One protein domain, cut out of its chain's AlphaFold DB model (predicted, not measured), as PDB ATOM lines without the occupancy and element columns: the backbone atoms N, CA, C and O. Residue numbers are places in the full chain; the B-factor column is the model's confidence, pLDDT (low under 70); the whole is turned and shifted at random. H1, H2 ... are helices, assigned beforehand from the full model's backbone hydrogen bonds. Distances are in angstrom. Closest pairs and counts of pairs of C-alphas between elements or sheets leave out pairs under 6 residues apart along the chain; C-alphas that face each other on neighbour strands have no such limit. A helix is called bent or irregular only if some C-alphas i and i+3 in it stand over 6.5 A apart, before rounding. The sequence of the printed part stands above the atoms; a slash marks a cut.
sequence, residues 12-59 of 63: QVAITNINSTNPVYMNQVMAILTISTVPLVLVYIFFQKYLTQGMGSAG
ATOM      1  N   GLN A  12     114.031 225.818 266.307       58.47
ATOM      2  CA  GLN A  12     115.494 225.864 266.392       58.47
ATOM      3  C   GLN A  12     116.102 224.984 267.506       58.47
ATOM      4  O   GLN A  12     117.129 224.350 267.282       58.47
ATOM      5  N   VAL A  13     115.484 224.899 268.692       62.81
ATOM      6  CA  VAL A  13     115.972 224.058 269.808       62.81
ATOM      7  C   VAL A  13     115.766 222.572 269.497       62.81
ATOM      8  O   VAL A  13     116.627 221.748 269.808       62.81
ATOM      9  N   ALA A  14     114.679 222.228 268.798       61.38
ATOM     10  CA  ALA A  14     114.450 220.871 268.307       61.38
ATOM     11  C   ALA A  14     115.511 220.447 267.271       61.38
ATOM     12  O   ALA A  14     116.025 219.330 267.347       61.38
ATOM     13  N   ILE A  15     115.914 221.349 266.362       59.19
ATOM     14  CA  ILE A  15     116.997 221.103 265.391       59.19
ATOM     15  C   ILE A  15     118.321 220.801 266.104       59.19
ATOM     16  O   ILE A  15     119.013 219.857 265.725       59.19
ATOM     17  N   THR A  16     118.688 221.565 267.135       61.84
ATOM     18  CA  THR A  16     119.933 221.329 267.887       61.84
ATOM     19  C   THR A  16     119.920 219.984 268.616       61.84
ATOM     20  O   THR A  16     120.943 219.300 268.643       61.84
ATOM     21  N   ASN A  17     118.772 219.564 269.156       59.72
ATOM     22  CA  ASN A  17     118.644 218.289 269.865       59.72
ATOM     23  C   ASN A  17     118.721 217.074 268.914       59.72
ATOM     24  O   ASN A  17     119.404 216.092 269.205       59.72
ATOM     25  N   ILE A  18     118.107 217.172 267.727       58.97
ATOM     26  CA  ILE A  18     118.215 216.151 266.667       58.97
ATOM     27  C   ILE A  18     119.646 216.076 266.113       58.97
ATOM     28  O   ILE A  18     120.152 214.986 265.873       58.97
ATOM     29  N   ASN A  19     120.330 217.213 265.951       54.69
ATOM     30  CA  ASN A  19     121.729 217.246 265.504       54.69
ATOM     31  C   ASN A  19     122.737 216.780 266.570       54.69
ATOM     32  O   ASN A  19     123.870 216.460 266.226       54.69
ATOM     33  N   SER A  20     122.347 216.748 267.847       57.53
ATOM     34  CA  SER A  20     123.206 216.300 268.959       57.53
ATOM     35  C   SER A  20     122.963 214.837 269.349       57.53
ATOM     36  O   SER A  20     123.731 214.277 270.129       57.53
ATOM     37  N   THR A  21     121.919 214.202 268.801       53.91
ATOM     38  CA  THR A  21     121.628 212.777 268.998       53.91
ATOM     39  C   THR A  21     122.213 211.989 267.830       53.91
ATOM     40  O   THR A  21     121.797 212.152 266.687       53.91
ATOM     41  N   ASN A  22     123.201 211.138 268.103       49.00
ATOM     42  CA  ASN A  22     123.782 210.263 267.089       49.00
ATOM     43  C   ASN A  22     122.841 209.057 266.898       49.00
ATOM     44  O   ASN A  22     122.568 208.375 267.888       49.00
ATOM     45  N   PRO A  23     122.337 208.757 265.687       52.41
ATOM     46  CA  PRO A  23     122.743 209.268 264.376       52.41
ATOM     47  C   PRO A  23     121.990 210.535 263.928       52.41
ATOM     48  O   PRO A  23     120.765 210.606 263.994       52.41
ATOM     49  N   VAL A  24     122.729 211.507 263.381       57.06
ATOM     50  CA  VAL A  24     122.155 212.739 262.817       57.06
ATOM     51  C   VAL A  24     121.322 212.411 261.575       57.06
ATOM     52  O   VAL A  24     121.854 212.040 260.525       57.06
ATOM     53  N   TYR A  25     120.005 212.593 261.668       64.25
ATOM     54  CA  TYR A  25     119.076 212.456 260.544       64.25
ATOM     55  C   TYR A  25     119.167 213.672 259.607       64.25
ATOM     56  O   TYR A  25     118.284 214.528 259.564       64.25
ATOM     57  N   MET A  26     120.265 213.761 258.849       65.25
ATOM     58  CA  MET A  26     120.566 214.861 257.916       65.25
ATOM     59  C   MET A  26     119.419 215.139 256.925       65.25
ATOM     60  O   MET A  26     119.136 216.286 256.588       65.25
ATOM     61  N   ASN A  27     118.707 214.094 256.498       72.31
ATOM     62  CA  ASN A  27     117.514 214.204 255.657       72.31
ATOM     63  C   ASN A  27     116.382 215.009 256.324       72.31
ATOM     64  O   ASN A  27     115.734 215.814 255.659       72.31
ATOM     65  N   GLN A  28     116.166 214.838 257.630       65.81
ATOM     66  CA  GLN A  28     115.164 215.593 258.387       65.81
ATOM     67  C   GLN A  28     115.616 217.037 258.616       65.81
ATOM     68  O   GLN A  28     114.817 217.959 258.467       65.81
ATOM     69  N   VAL A  29     116.904 217.250 258.896       71.56
ATOM     70  CA  VAL A  29     117.476 218.593 259.081       71.56
ATOM     71  C   VAL A  29     117.311 219.434 257.813       71.56
ATOM     72  O   VAL A  29     116.794 220.548 257.872       71.56
ATOM     73  N   MET A  30     117.661 218.884 256.648       77.00
ATOM     74  CA  MET A  30     117.530 219.598 255.373       77.00
ATOM     75  C   MET A  30     116.066 219.808 254.950       77.00
ATOM     76  O   MET A  30     115.735 220.852 254.380       77.00
ATOM     77  N   ALA A  31     115.166 218.868 255.266       78.94
ATOM     78  CA  ALA A  31     113.731 219.031 255.021       78.94
ATOM     79  C   ALA A  31     113.136 220.181 255.850       78.94
ATOM     80  O   ALA A  31     112.413 221.025 255.318       78.94
ATOM     81  N   ILE A  32     113.492 220.263 257.134       81.00
ATOM     82  CA  ILE A  32     113.041 221.332 258.030       81.00
ATOM     83  C   ILE A  32     113.572 222.691 257.569       81.00
ATOM     84  O   ILE A  32     112.816 223.662 257.531       81.00
ATOM     85  N   LEU A  33     114.840 222.763 257.158       81.56
ATOM     86  CA  LEU A  33     115.418 223.986 256.596       81.56
ATOM     87  C   LEU A  33     114.665 224.443 255.340       81.56
ATOM     88  O   LEU A  33     114.374 225.626 255.206       81.56
ATOM     89  N   THR A  34     114.275 223.512 254.465       85.19
ATOM     90  CA  THR A  34     113.504 223.823 253.248       85.19
ATOM     91  C   THR A  34     112.099 224.337 253.569       85.19
ATOM     92  O   THR A  34     111.623 225.278 252.946       85.19
ATOM     93  N   ILE A  35     111.424 223.774 254.572       88.12
ATOM     94  CA  ILE A  35     110.113 224.276 255.012       88.12
ATOM     95  C   ILE A  35     110.265 225.644 255.697       88.12
ATOM     96  O   ILE A  35     109.427 226.526 255.522       88.12
ATOM     97  N   SER A  36     111.367 225.858 256.421       82.88
ATOM     98  CA  SER A  36     111.667 227.122 257.097       82.88
ATOM     99  C   SER A  36     111.997 228.273 256.140       82.88
ATOM    100  O   SER A  36     111.866 229.430 256.542       82.88
ATOM    101  N   THR A  37     112.405 228.014 254.892       87.94
ATOM    102  CA  THR A  37     112.631 229.084 253.902       87.94
ATOM    103  C   THR A  37     111.335 229.586 253.264       87.94
ATOM    104  O   THR A  37     111.287 230.738 252.839       87.94
ATOM    105  N   VAL A  38     110.259 228.794 253.254       91.81
ATOM    106  CA  VAL A  38     108.943 229.191 252.717       91.81
ATOM    107  C   VAL A  38     108.399 230.490 253.338       91.81
ATOM    108  O   VAL A  38     108.067 231.403 252.579       91.81
ATOM    109  N   PRO A  39     108.324 230.658 254.676       84.44
ATOM    110  CA  PRO A  39     107.850 231.910 255.266       84.44
ATOM    111  C   PRO A  39     108.764 233.099 254.943       84.44
ATOM    112  O   PRO A  39     108.271 234.209 254.764       84.44
ATOM    113  N   LEU A  40     110.074 232.873 254.805       86.19
ATOM    114  CA  LEU A  40     111.028 233.915 254.413       86.19
ATOM    115  C   LEU A  40     110.738 234.401 252.987       86.19
ATOM    116  O   LEU A  40     110.653 235.607 252.751       86.19
ATOM    117  N   VAL A  41     110.495 233.477 252.055       89.19
ATOM    118  CA  VAL A  41     110.098 233.803 250.677       89.19
ATOM    119  C   VAL A  41     108.755 234.539 250.643       89.19
ATOM    120  O   VAL A  41     108.620 235.516 249.911       89.19
ATOM    121  N   LEU A  42     107.777 234.137 251.460       89.88
ATOM    122  CA  LEU A  42     106.489 234.837 251.551       89.88
ATOM    123  C   LEU A  42     106.657 236.283 252.028       89.88
ATOM    124  O   LEU A  42     106.135 237.202 251.396       89.88
ATOM    125  N   VAL A  43     107.424 236.500 253.098       88.00
ATOM    126  CA  VAL A  43     107.749 237.852 253.576       88.00
ATOM    127  C   VAL A  43     108.460 238.645 252.482       88.00
ATOM    128  O   VAL A  43     108.118 239.803 252.253       88.00
ATOM    129  N   TYR A  44     109.394 238.026 251.758       86.19
ATOM    130  CA  TYR A  44     110.079 238.684 250.653       86.19
ATOM    131  C   TYR A  44     109.118 239.123 249.544       86.19
ATOM    132  O   TYR A  44     109.241 240.247 249.078       86.19
ATOM    133  N   ILE A  45     108.138 238.304 249.150       87.75
ATOM    134  CA  ILE A  45     107.168 238.665 248.101       87.75
ATOM    135  C   ILE A  45     106.294 239.851 248.535       87.75
ATOM    136  O   ILE A  45     106.145 240.811 247.780       87.75
ATOM    137  N   PHE A  46     105.742 239.831 249.752       89.44
ATOM    138  CA  PHE A  46     104.852 240.906 250.220       89.44
ATOM    139  C   PHE A  46     105.594 242.202 250.562       89.44
ATOM    140  O   PHE A  46     105.080 243.297 250.330       89.44
ATOM    141  N   PHE A  47     106.811 242.095 251.092       84.38
ATOM    142  CA  PHE A  47     107.606 243.238 251.543       84.38
ATOM    143  C   PHE A  47     108.776 243.562 250.606       84.38
ATOM    144  O   PHE A  47     109.634 244.367 250.971       84.38
ATOM    145  N   GLN A  48     108.792 243.014 249.383       78.38
ATOM    146  CA  GLN A  48     109.876 243.166 248.402       78.38
ATOM    147  C   GLN A  48     110.299 244.625 248.246       78.38
ATOM    148  O   GLN A  48     111.484 244.958 248.295       78.38
ATOM    149  N   LYS A  49     109.314 245.518 248.113       77.00
ATOM    150  CA  LYS A  49     109.535 246.953 247.945       77.00
ATOM    151  C   LYS A  49     110.230 247.577 249.159       77.00
ATOM    152  O   LYS A  49     111.089 248.426 248.981       77.00
ATOM    153  N   TYR A  50     109.874 247.201 250.384       76.31
ATOM    154  CA  TYR A  50     110.452 247.781 251.606       76.31
ATOM    155  C   TYR A  50     111.842 247.216 251.911       76.31
ATOM    156  O   TYR A  50     112.726 247.958 252.326       76.31
ATOM    157  N   LEU A  51     112.051 245.926 251.635       72.44
ATOM    158  CA  LEU A  51     113.350 245.269 251.786       72.44
ATOM    159  C   LEU A  51     114.385 245.825 250.792       72.44
ATOM    160  O   LEU A  51     115.533 246.061 251.155       72.44
ATOM    161  N   THR A  52     113.980 246.102 249.550       72.31
ATOM    162  CA  THR A  52     114.885 246.617 248.503       72.31
ATOM    163  C   THR A  52     115.176 248.118 248.614       72.31
ATOM    164  O   THR A  52     116.244 248.553 248.187       72.31
ATOM    165  N   GLN A  53     114.288 248.904 249.238       68.81
ATOM    166  CA  GLN A  53     114.479 250.348 249.449       68.81
ATOM    167  C   GLN A  53     115.707 250.673 250.320       68.81
ATOM    168  O   GLN A  53     116.428 251.616 250.007       68.81
ATOM    169  N   GLY A  54     115.984 249.883 251.366       65.62
ATOM    170  CA  GLY A  54     117.169 250.062 252.223       65.62
ATOM    171  C   GLY A  54     118.452 249.431 251.665       65.62
ATOM    172  O   GLY A  54     119.555 249.878 251.972       65.62
ATOM    173  N   MET A  55     118.326 248.412 250.810       64.38
ATOM    174  CA  MET A  55     119.472 247.769 250.155       64.38
ATOM    175  C   MET A  55     120.026 248.615 249.000       64.38
ATOM    176  O   MET A  55     121.236 248.640 248.794       64.38
ATOM    177  N   GLY A  56     119.164 249.342 248.277       61.41
ATOM    178  CA  GLY A  56     119.584 250.279 247.230       61.41
ATOM    179  C   GLY A  56     120.296 251.528 247.766       61.41
ATOM    180  O   GLY A  56     121.175 252.058 247.094       61.41
ATOM    181  N   SER A  57     119.971 251.974 248.987       57.59
ATOM    182  CA  SER A  57     120.641 253.111 249.637       57.59
ATOM    183  C   SER A  57     121.947 252.729 250.335       57.59
ATOM    184  O   SER A  57     122.837 253.562 250.449       57.59
ATOM    185  N   ALA A  58     122.097 251.476 250.778       61.81
ATOM    186  CA  ALA A  58     123.305 251.007 251.466       61.81
ATOM    187  C   ALA A  58     124.541 250.883 250.547       61.81
ATOM    188  O   ALA A  58     125.656 250.751 251.046       61.81
ATOM    189  N   GLY A  59     124.356 250.924 249.219       58.12
ATOM    190  CA  GLY A  59     125.442 250.894 248.231       58.12
ATOM    191  C   GLY A  59     125.942 252.269 247.772       58.12
ATOM    192  O   GLY A  59     127.037 252.351 247.221       58.12
TER     193      GLY A  59
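AT A GLANCE: This is residues 12 to 59 of the 63 residues of an uncharacterized protein of Lactobacillus kefiranofaciens subsp. kefiranofaciens DSM 5016 = JCM 6985 (UniProt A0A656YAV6). One long helix, H2, turns a corner near its end into an L, with long arm H2a along the longest axis and short arm H2b about perpendicular to it. At the other end of H2a, the short helix H1 folds back beside its beginning, loosely and without a clear touch. The printed part has 48 residues, with two named helices, H1 then H2, and no named strand; the class is all helix. It is extended, with a radius of gyration of the C-alphas of 16.1 A and spans of 46 by 20 by 15 A.

HOW THE PARTS SIT: H2, residues 26 to 57, was assigned by its hydrogen bonds as one helix, but it is bent: C-alphas 46 and 49 are 8.0 A apart. Its arms are H2a, residues 26 to 46, and H2b, residues 49 to 57. Their lines stand about perpendicular, at 88 degrees. They are close but not clearly touching; their closest C-alphas, those of Tyr 44 and Leu 51, are 7.4 A apart. H1, residues 12 to 20, is close to H2a but not clearly touching; their closest C-alphas, those of Ile 15 and Val 29, are 6.8 A apart. The two run opposite ways at a shallow tilt of 21 degrees. H1 and H2b are apart. Every O i to N i+4 pair is within hydrogen-bond range in H1, against 14 of 17 in H2a and 2 of 5 in H2b, where 1 of 6 O i to N i+3 pairs is within range.

IN THESE COORDINATES: H2a measures 31.4 A from C-alpha 26 at (120.566, 214.861, 257.916) to C-alpha 46 at (104.852, 240.906, 250.220). H2b measures 12.8 A and H1 12.6 A, the latter beginning with C-alpha 12 at (115.494, 225.864, 266.392).

THE WHOLE: The C-alphas of Asn 22 and Ser 57, the two farthest apart, are 46.4 A apart. The printed part has no cut, and the link from H1 to H2 is tight. Mean pLDDT of the printed part is 71.7; residues 12 to 26, 28 and 53 to 59 are under 70.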